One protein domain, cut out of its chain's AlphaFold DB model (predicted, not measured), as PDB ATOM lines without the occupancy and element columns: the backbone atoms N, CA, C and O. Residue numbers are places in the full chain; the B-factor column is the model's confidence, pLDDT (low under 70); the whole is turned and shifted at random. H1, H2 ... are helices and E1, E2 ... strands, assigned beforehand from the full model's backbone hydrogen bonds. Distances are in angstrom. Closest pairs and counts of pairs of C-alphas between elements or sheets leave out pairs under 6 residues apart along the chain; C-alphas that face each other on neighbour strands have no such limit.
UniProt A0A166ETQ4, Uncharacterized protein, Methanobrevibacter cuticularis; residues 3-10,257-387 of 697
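This is residues 3 to 10 and 257 to 387 of the 697 residues of an uncharacterized protein of Methanobrevibacter cuticularis (UniProt A0A166ETQ4). What shape is this? A strongly twisted three-stranded sheet, E3 E4 E5, has H4 of the helical hairpin H3 and H4 over one face and H1 on the opposite face, where H1 crosses the long helix H2. H2 leads from the sheet, which it only grazes with residues 310 to 315, toward a far end with E1 and E2, and the long link of residues 270 to 300 loops between E2 and H2, its residues 277 to 278 pairing with residues 376 to 377 of E5. What is its make-up? The 139 printed residues, of mixed class, hold H1 E1 E2 H2 E3 H3 H4 E4 E5 in chain order, the sheet all antiparallel; the whole is compact, radius of gyration of the C-alphas 15.8 A, spanning 45 by 34 by 22 A.

Where are the strands? E3 is residues 322 to 328, 19.5 A; E4 362 to 372, 31.0 A; E5 375 to 382, 20.1 A, ending at C-alpha 382 (56.453, 36.207, 55.218); E1 is 257 to 260 and E2 267 to 269. Where are the helices? H2 is 301 to 315, 21.0 A, H4 347 to 358, 15.8 A, H3 335 to 341, and H1 3 to 10, beginning at C-alpha 3 (52.006, 29.672, 41.809).

What joins the sheet? N 325 and O 365 of E3 and E4 are 2.8 A apart, and N 368 and O 380 of the hairpin E4 and E5 2.8 A, within hydrogen-bond range; E5 bends by 58 degrees at residue 379. How do helices stand? H4 runs along the strands, over E3 and E4, height 9.8 A. H3 and H4 touch, closest C-alphas Ile 340 and Lys 350, 6.5 A; H1 and H2 touch, Gly 9 and Phe 306, 4.2 A, about perpendicular at 86 degrees. Are backbones intact? Each O i to N i+4 pair is within range in H1, H2 and H4, and 2 of 3 in H3.

Where is the cut? Residues 11 to 256 are not printed; C-alphas 10 and 257 are 22.7 A apart. Where is confidence low? Residues 273 to 290, 331 to 332 and 373 to 375 have pLDDT under 70.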
ATOM      1  N   LYS A   3      51.625  30.960  42.395       87.69
ATOM      2  CA  LYS A   3      52.006  29.672  41.809       87.69
ATOM      3  C   LYS A   3      51.807  28.512  42.795       87.69
ATOM      4  O   LYS A   3      51.183  27.526  42.439       87.69
ATOM      5  N   ASP A   4      52.230  28.677  44.046       91.12
ATOM      6  CA  ASP A   4      52.071  27.648  45.087       91.12
ATOM      7  C   ASP A   4      50.585  27.371  45.392       91.12
ATOM      8  O   ASP A   4      50.174  26.239  45.627       91.12
ATOM      9  N   MET A   5      49.744  28.412  45.344       91.31
ATOM     10  CA  MET A   5      48.290  28.267  45.452       91.31
ATOM     11  C   MET A   5      47.673  27.605  44.216       91.31
ATOM     12  O   MET A   5      46.706  26.865  44.355       91.31
ATOM     13  N   PHE A   6      48.199  27.866  43.018       91.44
ATOM     14  CA  PHE A   6      47.787  27.156  41.808       91.44
ATOM     15  C   PHE A   6      48.083  25.656  41.942       91.44
ATOM     16  O   PHE A   6      47.148  24.870  41.849       91.44
ATOM     17  N   GLU A   7      49.327  25.282  42.262       91.75
ATOM     18  CA  GLU A   7      49.759  23.880  42.398       91.75
ATOM     19  C   GLU A   7      48.950  23.143  43.478       91.75
ATOM     20  O   GLU A   7      48.457  22.035  43.262       91.75
ATOM     21  N   PHE A   8      48.722  23.783  44.631       93.00
ATOM     22  CA  PHE A   8      47.867  23.209  45.670       93.00
ATOM     23  C   PHE A   8      46.410  23.064  45.212       93.00
ATOM     24  O   PHE A   8      45.766  22.058  45.500       93.00
ATOM     25  N   GLY A   9      45.874  24.061  44.506       91.94
ATOM     26  CA  GLY A   9      44.501  24.065  44.009       91.94
ATOM     27  C   GLY A   9      44.230  23.016  42.933       91.94
ATOM     28  O   GLY A   9      43.192  22.358  42.977       91.94
ATOM     29  N   GLU A  10      45.167  22.846  42.005       90.50
ATOM     30  CA  GLU A  10      45.151  21.805  40.977       90.50
ATOM     31  C   GLU A  10      45.147  20.423  41.633       90.50
ATOM     32  O   GLU A  10      44.230  19.632  41.414       90.50
ATOM     33  N   GLU A 257      40.192  37.424  24.946       85.12
ATOM     34  CA  GLU A 257      40.597  36.285  24.106       85.12
ATOM     35  C   GLU A 257      42.082  36.328  23.705       85.12
ATOM     36  O   GLU A 257      42.775  35.316  23.781       85.12
ATOM     37  N   ASP A 258      42.619  37.514  23.390       86.44
ATOM     38  CA  ASP A 258      44.036  37.686  23.011       86.44
ATOM     39  C   ASP A 258      44.991  37.723  24.222       86.44
ATOM     40  O   ASP A 258      46.187  38.012  24.106       86.44
ATOM     41  N   GLY A 259      44.472  37.496  25.428       85.50
ATOM     42  CA  GLY A 259      45.277  37.464  26.636       85.50
ATOM     43  C   GLY A 259      46.093  36.182  26.757       85.50
ATOM     44  O   GLY A 259      45.617  35.106  26.426       85.50
ATOM     45  N   ILE A 260      47.299  36.278  27.316       90.25
ATOM     46  CA  ILE A 260      48.110  35.105  27.666       90.25
ATOM     47  C   ILE A 260      48.104  34.957  29.185       90.25
ATOM     48  O   ILE A 260      48.445  35.906  29.901       90.25
ATOM     49  N   CYS A 261      47.708  33.782  29.675       89.12
ATOM     50  CA  CYS A 261      47.772  33.467  31.096       89.12
ATOM     51  C   CYS A 261      49.230  33.412  31.576       89.12
ATOM     52  O   CYS A 261      50.047  32.680  31.028       89.12
ATOM     53  N   SER A 262      49.547  34.139  32.647       88.31
ATOM     54  CA  SER A 262      50.883  34.180  33.255       88.31
ATOM     55  C   SER A 262      51.276  32.910  34.016       88.31
ATOM     56  O   SER A 262      52.413  32.820  34.462       88.31
ATOM     57  N   ILE A 263      50.348  31.967  34.207       88.75
ATOM     58  CA  ILE A 263      50.587  30.720  34.945       88.75
ATOM     59  C   ILE A 263      50.764  29.553  33.971       88.75
ATOM     60  O   ILE A 263      51.839  28.966  33.935       88.75
ATOM     61  N   CYS A 264      49.752  29.257  33.145       88.25
ATOM     62  CA  CYS A 264      49.781  28.113  32.223       88.25
ATOM     63  C   CYS A 264      50.026  28.474  30.746       88.25
ATOM     64  O   CYS A 264      50.164  27.583  29.915       88.25
ATOM     65  N   GLY A 265      50.055  29.762  30.379       88.25
ATOM     66  CA  GLY A 265      50.282  30.195  28.993       88.25
ATOM     67  C   GLY A 265      49.072  30.096  28.055       88.25
ATOM     68  O   GLY A 265      49.206  30.411  26.872       88.25
ATOM     69  N   SER A 266      47.890  29.701  28.542       87.19
ATOM     70  CA  SER A 266      46.684  29.595  27.708       87.19
ATOM     71  C   SER A 266      46.290  30.936  27.069       87.19
ATOM     72  O   SER A 266      46.431  32.001  27.682       87.19
ATOM     73  N   LYS A 267      45.749  30.868  25.846       85.06
ATOM     74  CA  LYS A 267      45.211  32.011  25.093       85.06
ATOM     75  C   LYS A 267      43.787  32.290  25.551       85.06
ATOM     76  O   LYS A 267      42.865  31.629  25.092       85.06
ATOM     77  N   THR A 268      43.672  33.128  26.568       86.19
ATOM     78  CA  THR A 268      42.471  33.766  27.128       86.19
ATOM     79  C   THR A 268      42.808  34.191  28.551       86.19
ATOM     80  O   THR A 268      43.461  33.459  29.304       86.19
ATOM     81  N   ILE A 269      42.335  35.364  28.965       86.75
ATOM     82  CA  ILE A 269      42.391  35.775  30.370       86.75
ATOM     83  C   ILE A 269      41.008  36.210  30.850       86.75
ATOM     84  O   ILE A 269      40.258  36.857  30.123       86.75
ATOM     85  N   THR A 270      40.684  35.846  32.085       81.75
ATOM     86  CA  THR A 270      39.442  36.212  32.774       81.75
ATOM     87  C   THR A 270      39.728  37.280  33.821       81.75
ATOM     88  O   THR A 270      40.868  37.492  34.239       81.75
ATOM     89  N   TYR A 271      38.667  37.917  34.310       76.81
ATOM     90  CA  TYR A 271      38.737  38.687  35.544       76.81
ATOM     91  C   TYR A 271      39.145  37.772  36.720       76.81
ATOM     92  O   TYR A 271      38.444  36.781  36.971       76.81
ATOM     93  N   PRO A 272      40.238  38.069  37.451       73.62
ATOM     94  CA  PRO A 272      40.640  37.279  38.608       73.62
ATOM     95  C   PRO A 272      39.567  37.319  39.701       73.62
ATOM     96  O   PRO A 272      39.193  38.381  40.190       73.62
ATOM     97  N   SER A 273      39.081  36.150  40.106       63.75
ATOM     98  CA  SER A 273      38.046  35.989  41.141       63.75
ATOM     99  C   SER A 273      38.607  35.734  42.543       63.75
ATOM    100  O   SER A 273      37.865  35.350  43.448       63.75
ATOM    101  N   LEU A 274      39.914  35.931  42.709       65.38
ATOM    102  CA  LEU A 274      40.591  35.890  44.000       65.38
ATOM    103  C   LEU A 274      40.071  37.000  44.907       65.38
ATOM    104  O   LEU A 274      39.550  38.014  44.426       65.38
ATOM    105  N   GLY A 275      40.275  36.849  46.218       59.44
ATOM    106  CA  GLY A 275      40.212  37.998  47.115       59.44
ATOM    107  C   GLY A 275      40.955  39.176  46.482       59.44
ATOM    108  O   GLY A 275      42.036  39.003  45.921       59.44
ATOM    109  N   ASN A 276      40.354  40.366  46.477       55.81
ATOM    110  CA  ASN A 276      41.011  41.563  45.954       55.81
ATOM    111  C   ASN A 276      42.181  41.912  46.873       55.81
ATOM    112  O   ASN A 276      42.022  42.707  47.797       55.81
ATOM    113  N   TYR A 277      43.320  41.265  46.632       59.88
ATOM    114  CA  TYR A 277      44.543  41.452  47.379       59.88
ATOM    115  C   TYR A 277      45.079  42.841  47.076       59.88
ATOM    116  O   TYR A 277      45.539  43.130  45.969       59.88
ATOM    117  N   SER A 278      44.985  43.715  48.070       56.41
ATOM    118  CA  SER A 278      45.595  45.036  48.039       56.41
ATOM    119  C   SER A 278      46.585  45.174  49.183       56.41
ATOM    120  O   SER A 278      46.316  44.747  50.305       56.41
ATOM    121  N   ILE A 279      47.723  45.798  48.888       54.34
ATOM    122  CA  ILE A 279      48.751  46.128  49.878       54.34
ATOM    123  C   ILE A 279      48.406  47.444  50.605       54.34
ATOM    124  O   ILE A 279      48.817  47.633  51.745       54.34
ATOM    125  N   LYS A 280      47.642  48.370  49.986       56.47
ATOM    126  CA  LYS A 280      47.320  49.692  50.581       56.47
ATOM    127  C   LYS A 280      45.955  50.278  50.194       56.47
ATOM    128  O   LYS A 280      45.192  50.653  51.075       56.47
ATOM    129  N   LEU A 281      45.640  50.398  48.899       56.00
ATOM    130  CA  LEU A 281      44.374  50.982  48.411       56.00
ATOM    131  C   LEU A 281      43.695  50.060  47.390       56.00
ATOM    132  O   LEU A 281      44.402  49.375  46.648       56.00
ATOM    133  N   PRO A 282      42.354  50.068  47.271       55.00
ATOM    134  CA  PRO A 282      41.643  49.280  46.259       55.00
ATOM    135  C   PRO A 282      42.164  49.502  44.830       55.00
ATOM    136  O   PRO A 282      42.264  48.547  44.069       55.00
ATOM    137  N   ALA A 283      42.582  50.730  44.499       56.47
ATOM    138  CA  ALA A 283      43.176  51.093  43.206       56.47
ATOM    139  C   ALA A 283      44.534  50.418  42.918       56.47
ATOM    140  O   ALA A 283      44.955  50.348  41.770       56.47
ATOM    141  N   TYR A 284      45.213  49.908  43.951       56.41
ATOM    142  CA  TYR A 284      46.445  49.117  43.843       56.41
ATOM    143  C   TYR A 284      46.198  47.615  44.020       56.41
ATOM    144  O   TYR A 284      47.153  46.855  44.165       56.41
ATOM    145  N   SER A 285      44.932  47.181  44.050       59.53
ATOM    146  CA  SER A 285      44.604  45.758  44.009       59.53
ATOM    147  C   SER A 285      45.175  45.151  42.732       59.53
ATOM    148  O   SER A 285      44.983  45.696  41.644       59.53
ATOM    149  N   PHE A 286      45.820  43.991  42.850       60.91
ATOM    150  CA  PHE A 286      46.311  43.239  41.690       60.91
ATOM    151  C   PHE A 286      45.181  42.824  40.723       60.91
ATOM    152  O   PHE A 286      45.463  42.494  39.571       60.91
ATOM    153  N   ASN A 287      43.922  42.908  41.176       56.66
ATOM    154  CA  ASN A 287      42.723  42.442  40.478       56.66
ATOM    155  C   ASN A 287      41.749  43.573  40.075       56.66
ATOM    156  O   ASN A 287      40.716  43.293  39.469       56.66
ATOM    157  N   TYR A 288      41.998  44.844  40.430       53.41
ATOM    158  CA  TYR A 288      41.028  45.918  40.163       53.41
ATOM    159  C   TYR A 288      41.389  46.747  38.931       53.41
ATOM    160  O   TYR A 288      42.066  47.763  39.044       53.41
ATOM    161  N   LEU A 289      40.846  46.357  37.776       56.44
ATOM    162  CA  LEU A 289      40.500  47.272  36.687       56.44
ATOM    163  C   LEU A 289      39.166  46.830  36.068       56.44
ATOM    164  O   LEU A 289      38.857  45.641  36.030       56.44
ATOM    165  N   ALA A 290      38.369  47.792  35.593       58.94
ATOM    166  CA  ALA A 290      37.107  47.520  34.894       58.94
ATOM    167  C   ALA A 290      37.312  46.783  33.553       58.94
ATOM    168  O   ALA A 290      36.368  46.206  33.019       58.94
ATOM    169  N   ASP A 291      38.546  46.790  33.038       71.81
ATOM    170  CA  ASP A 291      38.962  46.140  31.800       71.81
ATOM    171  C   ASP A 291      39.961  45.007  32.093       71.81
ATOM    172  O   ASP A 291      41.062  45.242  32.604       71.81
ATOM    173  N   VAL A 292      39.568  43.780  31.740       76.06
ATOM    174  CA  VAL A 292      40.366  42.557  31.897       76.06
ATOM    175  C   VAL A 292      41.673  42.639  31.110       76.06
ATOM    176  O   VAL A 292      42.678  42.105  31.569       76.06
ATOM    177  N   LYS A 293      41.719  43.364  29.985       76.88
ATOM    178  CA  LYS A 293      42.949  43.555  29.199       76.88
ATOM    179  C   LYS A 293      44.079  44.187  30.015       76.88
ATOM    180  O   LYS A 293      45.246  43.872  29.797       76.88
ATOM    181  N   ASN A 294      43.731  45.059  30.959       73.38
ATOM    182  CA  ASN A 294      44.695  45.850  31.719       73.38
ATOM    183  C   ASN A 294      45.045  45.223  33.081       73.38
ATOM    184  O   ASN A 294      45.841  45.793  33.829       73.38
ATOM    185  N   THR A 295      44.458  44.070  33.430       73.25
ATOM    186  CA  THR A 295      44.729  43.397  34.709       73.25
ATOM    187  C   THR A 295      46.222  43.098  34.880       73.25
ATOM    188  O   THR A 295      46.886  42.615  33.960       73.25
ATOM    189  N   ARG A 296      46.762  43.354  36.080       74.81
ATOM    190  CA  ARG A 296      48.156  43.013  36.408       74.81
ATOM    191  C   ARG A 296      48.325  41.510  36.602       74.81
ATOM    192  O   ARG A 296      49.331  40.949  36.185       74.81
ATOM    193  N   LEU A 297      47.330  40.860  37.210       78.62
ATOM    194  CA  LEU A 297      47.273  39.409  37.320       78.62
ATOM    195  C   LEU A 297      46.496  38.832  36.133       78.62
ATOM    196  O   LEU A 297      45.267  38.886  36.099       78.62
ATOM    197  N   ARG A 298      47.223  38.291  35.152       84.81
ATOM    198  CA  ARG A 298      46.667  37.726  33.916       84.81
ATOM    199  C   ARG A 298      46.496  36.218  34.072       84.81
ATOM    200  O   ARG A 298      47.458  35.464  33.962       84.81
ATOM    201  N   ILE A 299      45.279  35.766  34.345       87.31
ATOM    202  CA  ILE A 299      44.981  34.344  34.568       87.31
ATOM    203  C   ILE A 299      43.810  33.888  33.705       87.31
ATOM    204  O   ILE A 299      42.884  34.661  33.470       87.31
ATOM    205  N   CYS A 300      43.848  32.646  33.230       86.81
ATOM    206  CA  CYS A 300      42.712  32.016  32.565       86.81
ATOM    207  C   CYS A 300      41.701  31.479  33.585       86.81
ATOM    208  O   CYS A 300      41.958  31.485  34.793       86.81
ATOM    209  N   LYS A 301      40.539  31.021  33.106       82.56
ATOM    210  CA  LYS A 301      39.462  30.501  33.964       82.56
ATOM    211  C   LYS A 301      39.904  29.331  34.833       82.56
ATOM    212  O   LYS A 301      39.562  29.295  36.011       82.56
ATOM    213  N   GLU A 302      40.705  28.441  34.268       85.38
ATOM    214  CA  GLU A 302      41.232  27.259  34.942       85.38
ATOM    215  C   GLU A 302      42.170  27.616  36.092       85.38
ATOM    216  O   GLU A 302      41.882  27.314  37.249       85.38
ATOM    217  N   CYS A 303      43.236  28.367  35.800       87.88
ATOM    218  CA  CYS A 303      44.167  28.836  36.823       87.88
ATOM    219  C   CYS A 303      43.435  29.626  37.914       87.88
ATOM    220  O   CYS A 303      43.692  29.449  39.102       87.88
ATOM    221  N   ASN A 304      42.488  30.480  37.521       84.88
ATOM    222  CA  ASN A 304      41.660  31.236  38.454       84.88
ATOM    223  C   ASN A 304      40.827  30.331  39.378       84.88
ATOM    224  O   ASN A 304      40.734  30.616  40.572       84.88
ATOM    225  N   PHE A 305      40.250  29.243  38.860       84.44
ATOM    226  CA  PHE A 305      39.528  28.260  39.666       84.44
ATOM    227  C   PHE A 305      40.451  27.555  40.671       84.44
ATOM    228  O   PHE A 305      40.125  27.507  41.861       84.44
ATOM    229  N   PHE A 306      41.621  27.071  40.241       88.81
ATOM    230  CA  PHE A 306      42.561  26.382  41.135       88.81
ATOM    231  C   PHE A 306      43.084  27.296  42.242       88.81
ATOM    232  O   PHE A 306      42.965  26.963  43.422       88.81
ATOM    233  N   ILE A 307      43.561  28.498  41.905       88.19
ATOM    234  CA  ILE A 307      44.084  29.433  42.912       88.19
ATOM    235  C   ILE A 307      42.984  29.801  43.918       88.19
ATOM    236  O   ILE A 307      43.228  29.850  45.124       88.19
ATOM    237  N   ARG A 308      41.743  30.007  43.454       82.94
ATOM    238  CA  ARG A 308      40.603  30.262  44.341       82.94
ATOM    239  C   ARG A 308      40.292  29.059  45.235       82.94
ATOM    240  O   ARG A 308      39.913  29.257  46.391       82.94
ATOM    241  N   SER A 309      40.458  27.836  44.729       85.12
ATOM    242  CA  SER A 309      40.270  26.592  45.492       85.12
ATOM    243  C   SER A 309      41.237  26.477  46.642       85.12
ATOM    244  O   SER A 309      40.820  26.293  47.788       85.12
ATOM    245  N   ALA A 310      42.510  26.717  46.356       90.50
ATOM    246  CA  ALA A 310      43.517  26.846  47.386       90.50
ATOM    247  C   ALA A 310      43.169  27.967  48.371       90.50
ATOM    248  O   ALA A 310      43.155  27.729  49.574       90.50
ATOM    249  N   GLU A 311      42.822  29.167  47.898       87.00
ATOM    250  CA  GLU A 311      42.486  30.300  48.769       87.00
ATOM    251  C   GLU A 311      41.359  29.959  49.753       87.00
ATOM    252  O   GLU A 311      41.480  30.209  50.955       87.00
ATOM    253  N   TYR A 312      40.265  29.382  49.253       83.62
ATOM    254  CA  TYR A 312      39.123  28.987  50.070       83.62
ATOM    255  C   TYR A 312      39.514  27.920  51.095       83.62
ATOM    256  O   TYR A 312      39.202  28.061  52.278       83.62
ATOM    257  N   LYS A 313      40.245  26.883  50.665       88.06
ATOM    258  CA  LYS A 313      40.696  25.810  51.553       88.06
ATOM    259  C   LYS A 313      41.613  26.348  52.647       88.06
ATOM    260  O   LYS A 313      41.361  26.081  53.818       88.06
ATOM    261  N   LEU A 314      42.636  27.124  52.285       90.94
ATOM    262  CA  LEU A 314      43.668  27.596  53.209       90.94
ATOM    263  C   LEU A 314      43.126  28.591  54.248       90.94
ATOM    264  O   LEU A 314      43.525  28.524  55.410       90.94
ATOM    265  N   LYS A 315      42.170  29.457  53.881       87.56
ATOM    266  CA  LYS A 315      41.499  30.369  54.832       87.56
ATOM    267  C   LYS A 315      40.752  29.654  55.949       87.56
ATOM    268  O   LYS A 315      40.604  30.211  57.029       87.56
ATOM    269  N   ASN A 316      40.277  28.443  55.685       85.69
ATOM    270  CA  ASN A 316      39.509  27.664  56.650       85.69
ATOM    271  C   ASN A 316      40.403  26.798  57.557       85.69
ATOM    272  O   ASN A 316      39.895  26.130  58.453       85.69
ATOM    273  N   ILE A 317      41.727  26.792  57.345       89.62
ATOM    274  CA  ILE A 317      42.667  25.985  58.140       89.62
ATOM    275  C   ILE A 317      42.964  26.643  59.489       89.62
ATOM    276  O   ILE A 317      42.967  25.959  60.518       89.62
ATOM    277  N   LEU A 318      43.245  27.949  59.477       89.19
ATOM    278  CA  LEU A 318      43.648  28.729  60.645       89.19
ATOM    279  C   LEU A 318      42.554  29.736  61.010       89.19
ATOM    280  O   LEU A 318      42.018  30.430  60.151       89.19
ATOM    281  N   SER A 319      42.261  29.877  62.299       76.94
ATOM    282  CA  SER A 319      41.503  31.020  62.811       76.94
ATOM    283  C   SER A 319      42.379  32.283  62.870       76.94
ATOM    284  O   SER A 319      43.601  32.186  63.011       76.94
ATOM    285  N   ASN A 320      41.744  33.465  62.823       74.19
ATOM    286  CA  ASN A 320      42.337  34.805  63.017       74.19
ATOM    287  C   ASN A 320      43.027  35.457  61.801       74.19
ATOM    288  O   ASN A 320      44.097  36.035  61.955       74.19
ATOM    289  N   ASN A 321      42.407  35.425  60.617       87.00
ATOM    290  CA  ASN A 321      42.886  36.115  59.406       87.00
ATOM    291  C   ASN A 321      44.366  35.842  59.055       87.00
ATOM    292  O   ASN A 321      45.125  36.747  58.696       87.00
ATOM    293  N   MET A 322      44.763  34.576  59.160       88.88
ATOM    294  CA  MET A 322      46.071  34.081  58.743       88.88
ATOM    295  C   MET A 322      45.892  32.987  57.696       88.88
ATOM    296  O   MET A 322      44.960  32.190  57.783       88.88
ATOM    297  N   ILE A 323      46.797  32.926  56.726       91.81
ATOM    298  CA  ILE A 323      46.870  31.857  55.730       91.81
ATOM    299  C   ILE A 323      48.287  31.302  55.764       91.81
ATOM    300  O   ILE A 323      49.241  32.056  55.585       91.81
ATOM    301  N   ILE A 324      48.417  29.995  55.979       92.88
ATOM    302  CA  ILE A 324      49.676  29.276  55.785       92.88
ATOM    303  C   ILE A 324      49.633  28.592  54.419       92.88
ATOM    304  O   ILE A 324      48.702  27.841  54.137       92.88
ATOM    305  N   ILE A 325      50.596  28.892  53.552       94.19
ATOM    306  CA  ILE A 325      50.613  28.424  52.162       94.19
ATOM    307  C   ILE A 325      51.724  27.382  52.017       94.19
ATOM    308  O   ILE A 325      52.889  27.735  52.212       94.19
ATOM    309  N   PRO A 326      51.400  26.114  51.712       93.81
ATOM    310  CA  PRO A 326      52.401  25.071  51.528       93.81
ATOM    311  C   PRO A 326      53.117  25.215  50.177       93.81
ATOM    312  O   PRO A 326      52.475  25.273  49.132       93.81
ATOM    313  N   LYS A 327      54.449  25.209  50.208       91.94
ATOM    314  CA  LYS A 327      55.344  25.187  49.046       91.94
ATOM    315  C   LYS A 327      56.047  23.841  48.979       91.94
ATOM    316  O   LYS A 327      56.817  23.524  49.884       91.94
ATOM    317  N   LEU A 328      55.794  23.052  47.945       89.12
ATOM    318  CA  LEU A 328      56.418  21.737  47.793       89.12
ATOM    319  C   LEU A 328      57.940  21.844  47.613       89.12
ATOM    320  O   LEU A 328      58.426  22.690  46.863       89.12
ATOM    321  N   LYS A 329      58.695  20.981  48.304       84.06
ATOM    322  CA  LYS A 329      60.154  20.828  48.134       84.06
ATOM    323  C   LYS A 329      60.532  19.679  47.194       84.06
ATOM    324  O   LYS A 329      61.634  19.685  46.655       84.06
ATOM    325  N   SER A 330      59.655  18.688  47.030       72.38
ATOM    326  CA  SER A 330      59.897  17.442  46.289       72.38
ATOM    327  C   SER A 330      58.625  16.962  45.571       72.38
ATOM    328  O   SER A 330      57.603  17.642  45.592       72.38
ATOM    329  N   THR A 331      58.678  15.784  44.941       67.31
ATOM    330  CA  THR A 331      57.556  15.137  44.231       67.31
ATOM    331  C   THR A 331      56.455  14.580  45.146       67.31
ATOM    332  O   THR A 331      55.548  13.892  44.674       67.31
ATOM    333  N   GLU A 332      56.532  14.821  46.455       64.94
ATOM    334  CA  GLU A 332      55.535  14.350  47.415       64.94
ATOM    335  C   GLU A 332      54.190  15.090  47.284       64.94
ATOM    336  O   GLU A 332      54.102  16.187  46.744       64.94
ATOM    337  N   LYS A 333      53.102  14.466  47.754       79.06
ATOM    338  CA  LYS A 333      51.725  14.975  47.603       79.06
ATOM    339  C   LYS A 333      51.258  15.749  48.840       79.06
ATOM    340  O   LYS A 333      51.704  15.500  49.958       79.06
ATOM    341  N   TYR A 334      50.262  16.621  48.679       91.06
ATOM    342  CA  TYR A 334      49.679  17.422  49.770       91.06
ATOM    343  C   TYR A 334      48.822  16.630  50.787       91.06
ATOM    344  O   TYR A 334      48.178  17.229  51.653       91.06
ATOM    345  N   ASP A 335      48.809  15.294  50.742       88.62
ATOM    346  CA  ASP A 335      48.045  14.463  51.682       88.62
ATOM    347  C   ASP A 335      48.487  14.671  53.134       88.62
ATOM    348  O   ASP A 335      47.648  14.804  54.026       88.62
ATOM    349  N   GLU A 336      49.794  14.755  53.385       85.56
ATOM    350  CA  GLU A 336      50.330  14.996  54.730       85.56
ATOM    351  C   GLU A 336      50.002  16.393  55.248       85.56
ATOM    352  O   GLU A 336      49.713  16.570  56.433       85.56
ATOM    353  N   PHE A 337      49.998  17.390  54.361       91.12
ATOM    354  CA  PHE A 337      49.536  18.729  54.704       91.12
ATOM    355  C   PHE A 337      48.059  18.694  55.112       91.12
ATOM    356  O   PHE A 337      47.694  19.218  56.165       91.12
ATOM    357  N   LEU A 338      47.205  18.013  54.342       90.75
ATOM    358  CA  LEU A 338      45.782  17.922  54.662       90.75
ATOM    359  C   LEU A 338      45.485  17.155  55.954       90.75
ATOM    360  O   LEU A 338      44.546  17.532  56.658       90.75
ATOM    361  N   LYS A 339      46.277  16.129  56.301       90.38
ATOM    362  CA  LYS A 339      46.145  15.425  57.589       90.38
ATOM    363  C   LYS A 339      46.228  16.397  58.764       90.38
ATOM    364  O   LYS A 339      45.397  16.325  59.658       90.38
ATOM    365  N   ILE A 340      47.181  17.331  58.730       90.25
ATOM    366  CA  ILE A 340      47.352  18.346  59.779       90.25
ATOM    367  C   ILE A 340      46.288  19.443  59.663       90.25
ATOM    368  O   ILE A 340      45.717  19.865  60.668       90.25
ATOM    369  N   ALA A 341      45.985  19.891  58.441       89.75
ATOM    370  CA  ALA A 341      45.025  20.964  58.195       89.75
ATOM    371  C   ALA A 341      43.622  20.663  58.738       89.75
ATOM    372  O   ALA A 341      42.962  21.561  59.270       89.75
ATOM    373  N   ASN A 342      43.199  19.402  58.626       88.06
ATOM    374  CA  ASN A 342      41.884  18.928  59.041       88.06
ATOM    375  C   ASN A 342      41.794  18.571  60.541       88.06
ATOM    376  O   ASN A 342      40.720  18.176  60.983       88.06
ATOM    377  N   LEU A 343      42.870  18.701  61.332       89.62
ATOM    378  CA  LEU A 343      42.794  18.493  62.785       89.62
ATOM    379  C   LEU A 343      41.910  19.564  63.442       89.62
ATOM    380  O   LEU A 343      41.980  20.742  63.086       89.62
ATOM    381  N   GLU A 344      41.124  19.190  64.448       87.44
ATOM    382  CA  GLU A 344      40.355  20.134  65.276       87.44
ATOM    383  C   GLU A 344      41.234  20.751  66.376       87.44
ATOM    384  O   GLU A 344      41.023  20.567  67.569       87.44
ATOM    385  N   ASP A 345      42.268  21.479  65.957       87.62
ATOM    386  CA  ASP A 345      43.238  22.127  66.840       87.62
ATOM    387  C   ASP A 345      43.231  23.653  66.677       87.62
ATOM    388  O   ASP A 345      42.874  24.193  65.625       87.62
ATOM    389  N   ASN A 346      43.689  24.370  67.709       87.81
ATOM    390  CA  ASN A 346      43.920  25.811  67.602       87.81
ATOM    391  C   ASN A 346      45.006  26.133  66.551       87.81
ATOM    392  O   ASN A 346      45.897  25.320  66.287       87.81
ATOM    393  N   SER A 347      44.964  27.347  65.987       87.06
ATOM    394  CA  SER A 347      45.869  27.774  64.909       87.06
ATOM    395  C   SER A 347      47.349  27.570  65.228       87.06
ATOM    396  O   SER A 347      48.101  27.145  64.358       87.06
ATOM    397  N   PHE A 348      47.777  27.821  66.466       82.81
ATOM    398  CA  PHE A 348      49.187  27.698  66.850       82.81
ATOM    399  C   PHE A 348      49.650  26.253  66.883       82.81
ATOM    400  O   PHE A 348      50.715  25.934  66.361       82.81
ATOM    401  N   LYS A 349      48.832  25.357  67.437       86.44
ATOM    402  CA  LYS A 349      49.130  23.926  67.433       86.44
ATOM    403  C   LYS A 349      49.195  23.387  66.001       86.44
ATOM    404  O   LYS A 349      50.120  22.644  65.685       86.44
ATOM    405  N   LYS A 350      48.302  23.836  65.110       90.19
ATOM    406  CA  LYS A 350      48.376  23.507  63.676       90.19
ATOM    407  C   LYS A 350      49.658  24.010  63.022       90.19
ATOM    408  O   LYS A 350      50.336  23.224  62.374       90.19
ATOM    409  N   ILE A 351      50.015  25.282  63.215       88.94
ATOM    410  CA  ILE A 351      51.254  25.860  62.671       88.94
ATOM    411  C   ILE A 351      52.479  25.081  63.164       88.94
ATOM    412  O   ILE A 351      53.329  24.709  62.358       88.94
ATOM    413  N   ASN A 352      52.537  24.749  64.455       86.69
ATOM    414  CA  ASN A 352      53.609  23.926  65.016       86.69
ATOM    415  C   ASN A 352      53.671  22.544  64.368       86.69
ATOM    416  O   ASN A 352      54.759  22.063  64.072       86.69
ATOM    417  N   ASN A 353      52.525  21.906  64.135       89.38
ATOM    418  CA  ASN A 353      52.479  20.606  63.478       89.38
ATOM    419  C   ASN A 353      52.943  20.705  62.019       89.38
ATOM    420  O   ASN A 353      53.778  19.903  61.608       89.38
ATOM    421  N   PHE A 354      52.473  21.705  61.261       90.50
ATOM    422  CA  PHE A 354      52.925  21.945  59.886       90.50
ATOM    423  C   PHE A 354      54.441  22.098  59.821       90.50
ATOM    424  O   PHE A 354      55.110  21.435  59.033       90.50
ATOM    425  N   LEU A 355      54.992  22.926  60.702       88.44
ATOM    426  CA  LEU A 355      56.415  23.199  60.712       88.44
ATOM    427  C   LEU A 355      57.236  22.013  61.238       88.44
ATOM    428  O   LEU A 355      58.284  21.718  60.685       88.44
ATOM    429  N   ASN A 356      56.794  21.282  62.260       84.75
ATOM    430  CA  ASN A 356      57.592  20.186  62.821       84.75
ATOM    431  C   ASN A 356      57.527  18.900  61.994       84.75
ATOM    432  O   ASN A 356      58.553  18.252  61.790       84.75
ATOM    433  N   VAL A 357      56.331  18.507  61.556       78.69
ATOM    434  CA  VAL A 357      56.104  17.201  60.920       78.69
ATOM    435  C   VAL A 357      56.443  17.263  59.433       78.69
ATOM    436  O   VAL A 357      57.085  16.360  58.910       78.69
ATOM    437  N   ASN A 358      56.092  18.369  58.773       77.44
ATOM    438  CA  ASN A 358      56.085  18.443  57.315       77.44
ATOM    439  C   ASN A 358      57.171  19.363  56.729       77.44
ATOM    440  O   ASN A 358      57.273  19.468  55.510       77.44
ATOM    441  N   ASN A 359      58.030  20.000  57.538       75.94
ATOM    442  CA  ASN A 359      59.094  20.882  57.017       75.94
ATOM    443  C   ASN A 359      60.136  20.158  56.145       75.94
ATOM    444  O   ASN A 359      60.868  20.802  55.398       75.94
ATOM    445  N   LYS A 360      60.212  18.825  56.172       81.56
ATOM    446  CA  LYS A 360      61.024  18.094  55.183       81.56
ATOM    447  C   LYS A 360      60.450  18.217  53.768       81.56
ATOM    448  O   LYS A 360      61.209  18.377  52.819       81.56
ATOM    449  N   ASN A 361      59.126  18.238  53.666       85.00
ATOM    450  CA  ASN A 361      58.389  18.082  52.413       85.00
ATOM    451  C   ASN A 361      57.899  19.434  51.884       85.00
ATOM    452  O   ASN A 361      57.751  19.625  50.678       85.00
ATOM    453  N   PHE A 362      57.717  20.402  52.786       89.69
ATOM    454  CA  PHE A 362      57.210  21.727  52.467       89.69
ATOM    455  C   PHE A 362      58.085  22.842  53.047       89.69
ATOM    456  O   PHE A 362      58.643  22.732  54.139       89.69
ATOM    457  N   ASN A 363      58.179  23.949  52.314       90.44
ATOM    458  CA  ASN A 363      58.338  25.279  52.897       90.44
ATOM    459  C   ASN A 363      56.946  25.880  53.109       90.44
ATOM    460  O   ASN A 363      55.966  25.423  52.523       90.44
ATOM    461  N   TYR A 364      56.852  26.921  53.926       92.75
ATOM    462  CA  TYR A 364      55.582  27.589  54.174       92.75
ATOM    463  C   TYR A 364      55.726  29.086  53.991       92.75
ATOM    464  O   TYR A 364      56.683  29.662  54.489       92.75
ATOM    465  N   ASP A 365      54.763  29.722  53.337       93.56
ATOM    466  CA  ASP A 365      54.578  31.164  53.488       93.56
ATOM    467  C   ASP A 365      53.497  31.431  54.524       93.56
ATOM    468  O   ASP A 365      52.536  30.666  54.644       93.56
ATOM    469  N   LEU A 366      53.628  32.541  55.244       92.50
ATOM    470  CA  LEU A 366      52.605  33.026  56.160       92.50
ATOM    471  C   LEU A 366      52.080  34.374  55.675       92.50
ATOM    472  O   LEU A 366      52.832  35.331  55.515       92.50
ATOM    473  N   LEU A 367      50.770  34.463  55.482       91.12
ATOM    474  CA  LEU A 367      50.075  35.682  55.090       91.12
ATOM    475  C   LEU A 367      49.130  36.113  56.212       91.12
ATOM    476  O   LEU A 367      48.297  35.330  56.662       91.12
ATOM    477  N   ILE A 368      49.237  37.372  56.634       90.62
ATOM    478  CA  ILE A 368      48.347  38.014  57.607       90.62
ATOM    479  C   ILE A 368      47.512  39.052  56.868       90.62
ATOM    480  O   ILE A 368      48.056  39.912  56.166       90.62
ATOM    481  N   TYR A 369      46.193  38.988  57.027       87.44
ATOM    482  CA  TYR A 369      45.280  39.856  56.295       87.44
ATOM    483  C   TYR A 369      44.189  40.477  57.164       87.44
ATOM    484  O   TYR A 369      43.951  40.091  58.305       87.44
ATOM    485  N   THR A 370      43.496  41.458  56.598       85.44
ATOM    486  CA  THR A 370      42.231  41.979  57.124       85.44
ATOM    487  C   THR A 370      41.172  41.965  56.032       85.44
ATOM    488  O   THR A 370      41.485  41.985  54.840       85.44
ATOM    489  N   ILE A 371      39.901  41.894  56.433       79.38
ATOM    490  CA  ILE A 371      38.765  41.924  55.510       79.38
ATOM    491  C   ILE A 371      38.044  43.257  55.683       79.38
ATOM    492  O   ILE A 371      37.655  43.609  56.793       79.38
ATOM    493  N   ASN A 372      37.834  43.985  54.587       72.12
ATOM    494  CA  ASN A 372      36.988  45.178  54.571       72.12
ATOM    495  C   ASN A 372      36.185  45.215  53.259       72.12
ATOM    496  O   ASN A 372      36.757  45.063  52.184       72.12
ATOM    497  N   ASN A 373      34.856  45.357  53.340       66.12
ATOM    498  CA  ASN A 373      33.930  45.338  52.196       66.12
ATOM    499  C   ASN A 373      34.142  44.156  51.221       66.12
ATOM    500  O   ASN A 373      34.109  44.332  50.005       66.12
ATOM    501  N   ASN A 374      34.367  42.946  51.751       63.00
ATOM    502  CA  ASN A 374      34.703  41.726  50.994       63.00
ATOM    503  C   ASN A 374      36.046  41.772  50.228       63.00
ATOM    504  O   ASN A 374      36.329  40.873  49.436       63.00
ATOM    505  N   LEU A 375      36.883  42.786  50.463       67.94
ATOM    506  CA  LEU A 375      38.256  42.884  49.960       67.94
ATOM    507  C   LEU A 375      39.233  42.361  51.015       67.94
ATOM    508  O   LEU A 375      39.006  42.532  52.216       67.94
ATOM    509  N   ILE A 376      40.325  41.747  50.561       75.25
ATOM    510  CA  ILE A 376      41.345  41.152  51.426       75.25
ATOM    511  C   ILE A 376      42.593  42.010  51.356       75.25
ATOM    512  O   ILE A 376      43.263  42.077  50.331       75.25
ATOM    513  N   TYR A 377      42.919  42.665  52.456       78.50
ATOM    514  CA  TYR A 377      44.101  43.507  52.544       78.50
ATOM    515  C   TYR A 377      45.230  42.698  53.157       78.50
ATOM    516  O   TYR A 377      45.132  42.303  54.320       78.50
ATOM    517  N   ILE A 378      46.286  42.440  52.383       83.44
ATOM    518  CA  ILE A 378      47.487  41.782  52.901       83.44
ATOM    519  C   ILE A 378      48.210  42.806  53.765       83.44
ATOM    520  O   ILE A 378      48.701  43.812  53.261       83.44
ATOM    521  N   GLN A 379      48.262  42.546  55.065       85.44
ATOM    522  CA  GLN A 379      48.966  43.402  56.012       85.44
ATOM    523  C   GLN A 379      50.436  43.007  56.105       85.44
ATOM    524  O   GLN A 379      51.307  43.876  56.161       85.44
ATOM    525  N   ARG A 380      50.710  41.694  56.087       88.19
ATOM    526  CA  ARG A 380      52.056  41.118  56.020       88.19
ATOM    527  C   ARG A 380      52.074  39.799  55.268       88.19
ATOM    528  O   ARG A 380      51.099  39.050  55.287       88.19
ATOM    529  N   TYR A 381      53.206  39.528  54.636       90.00
ATOM    530  CA  TYR A 381      53.502  38.282  53.949       90.00
ATOM    531  C   TYR A 381      54.957  37.921  54.236       90.00
ATOM    532  O   TYR A 381      55.845  38.737  54.007       90.00
ATOM    533  N   ILE A 382      55.161  36.726  54.782       91.56
ATOM    534  CA  ILE A 382      56.453  36.207  55.218       91.56
ATOM    535  C   ILE A 382      56.760  34.987  54.367       91.56
ATOM    536  O   ILE A 382      56.028  33.994  54.413       91.56
ATOM    537  N   GLU A 383      57.844  35.065  53.608       90.38
ATOM    538  CA  GLU A 383      58.325  33.942  52.813       90.38
ATOM    539  C   GLU A 383      59.116  32.964  53.676       90.38
ATOM    540  O   GLU A 383      59.901  33.377  54.526       90.38
ATOM    541  N   ASN A 384      58.945  31.662  53.431       87.69
ATOM    542  CA  ASN A 384      59.688  30.606  54.138       87.69
ATOM    543  C   ASN A 384      59.582  30.719  55.672       87.69
ATOM    544  O   ASN A 384      60.568  30.610  56.406       87.69
ATOM    545  N   TYR A 385      58.361  30.943  56.150       91.62
ATOM    546  CA  TYR A 385      58.011  31.038  57.552       91.62
ATOM    547  C   TYR A 385      58.551  29.849  58.358       91.62
ATOM    548  O   TYR A 385      58.196  28.693  58.119       91.62
ATOM    549  N   ARG A 386      59.413  30.155  59.336       88.56
ATOM    550  CA  ARG A 386      60.150  29.154  60.126       88.56
ATOM    551  C   ARG A 386      60.278  29.482  61.613       88.56
ATOM    552  O   ARG A 386      60.990  28.769  62.310       88.56
ATOM    553  N   ALA A 387      59.599  30.517  62.113       83.50
ATOM    554  CA  ALA A 387      59.765  31.017  63.486       83.50
ATOM    555  C   ALA A 387      59.706  29.911  64.560       83.50
ATOM    556  O   ALA A 387      60.569  29.830  65.427       83.50
TER     557      ALA A 387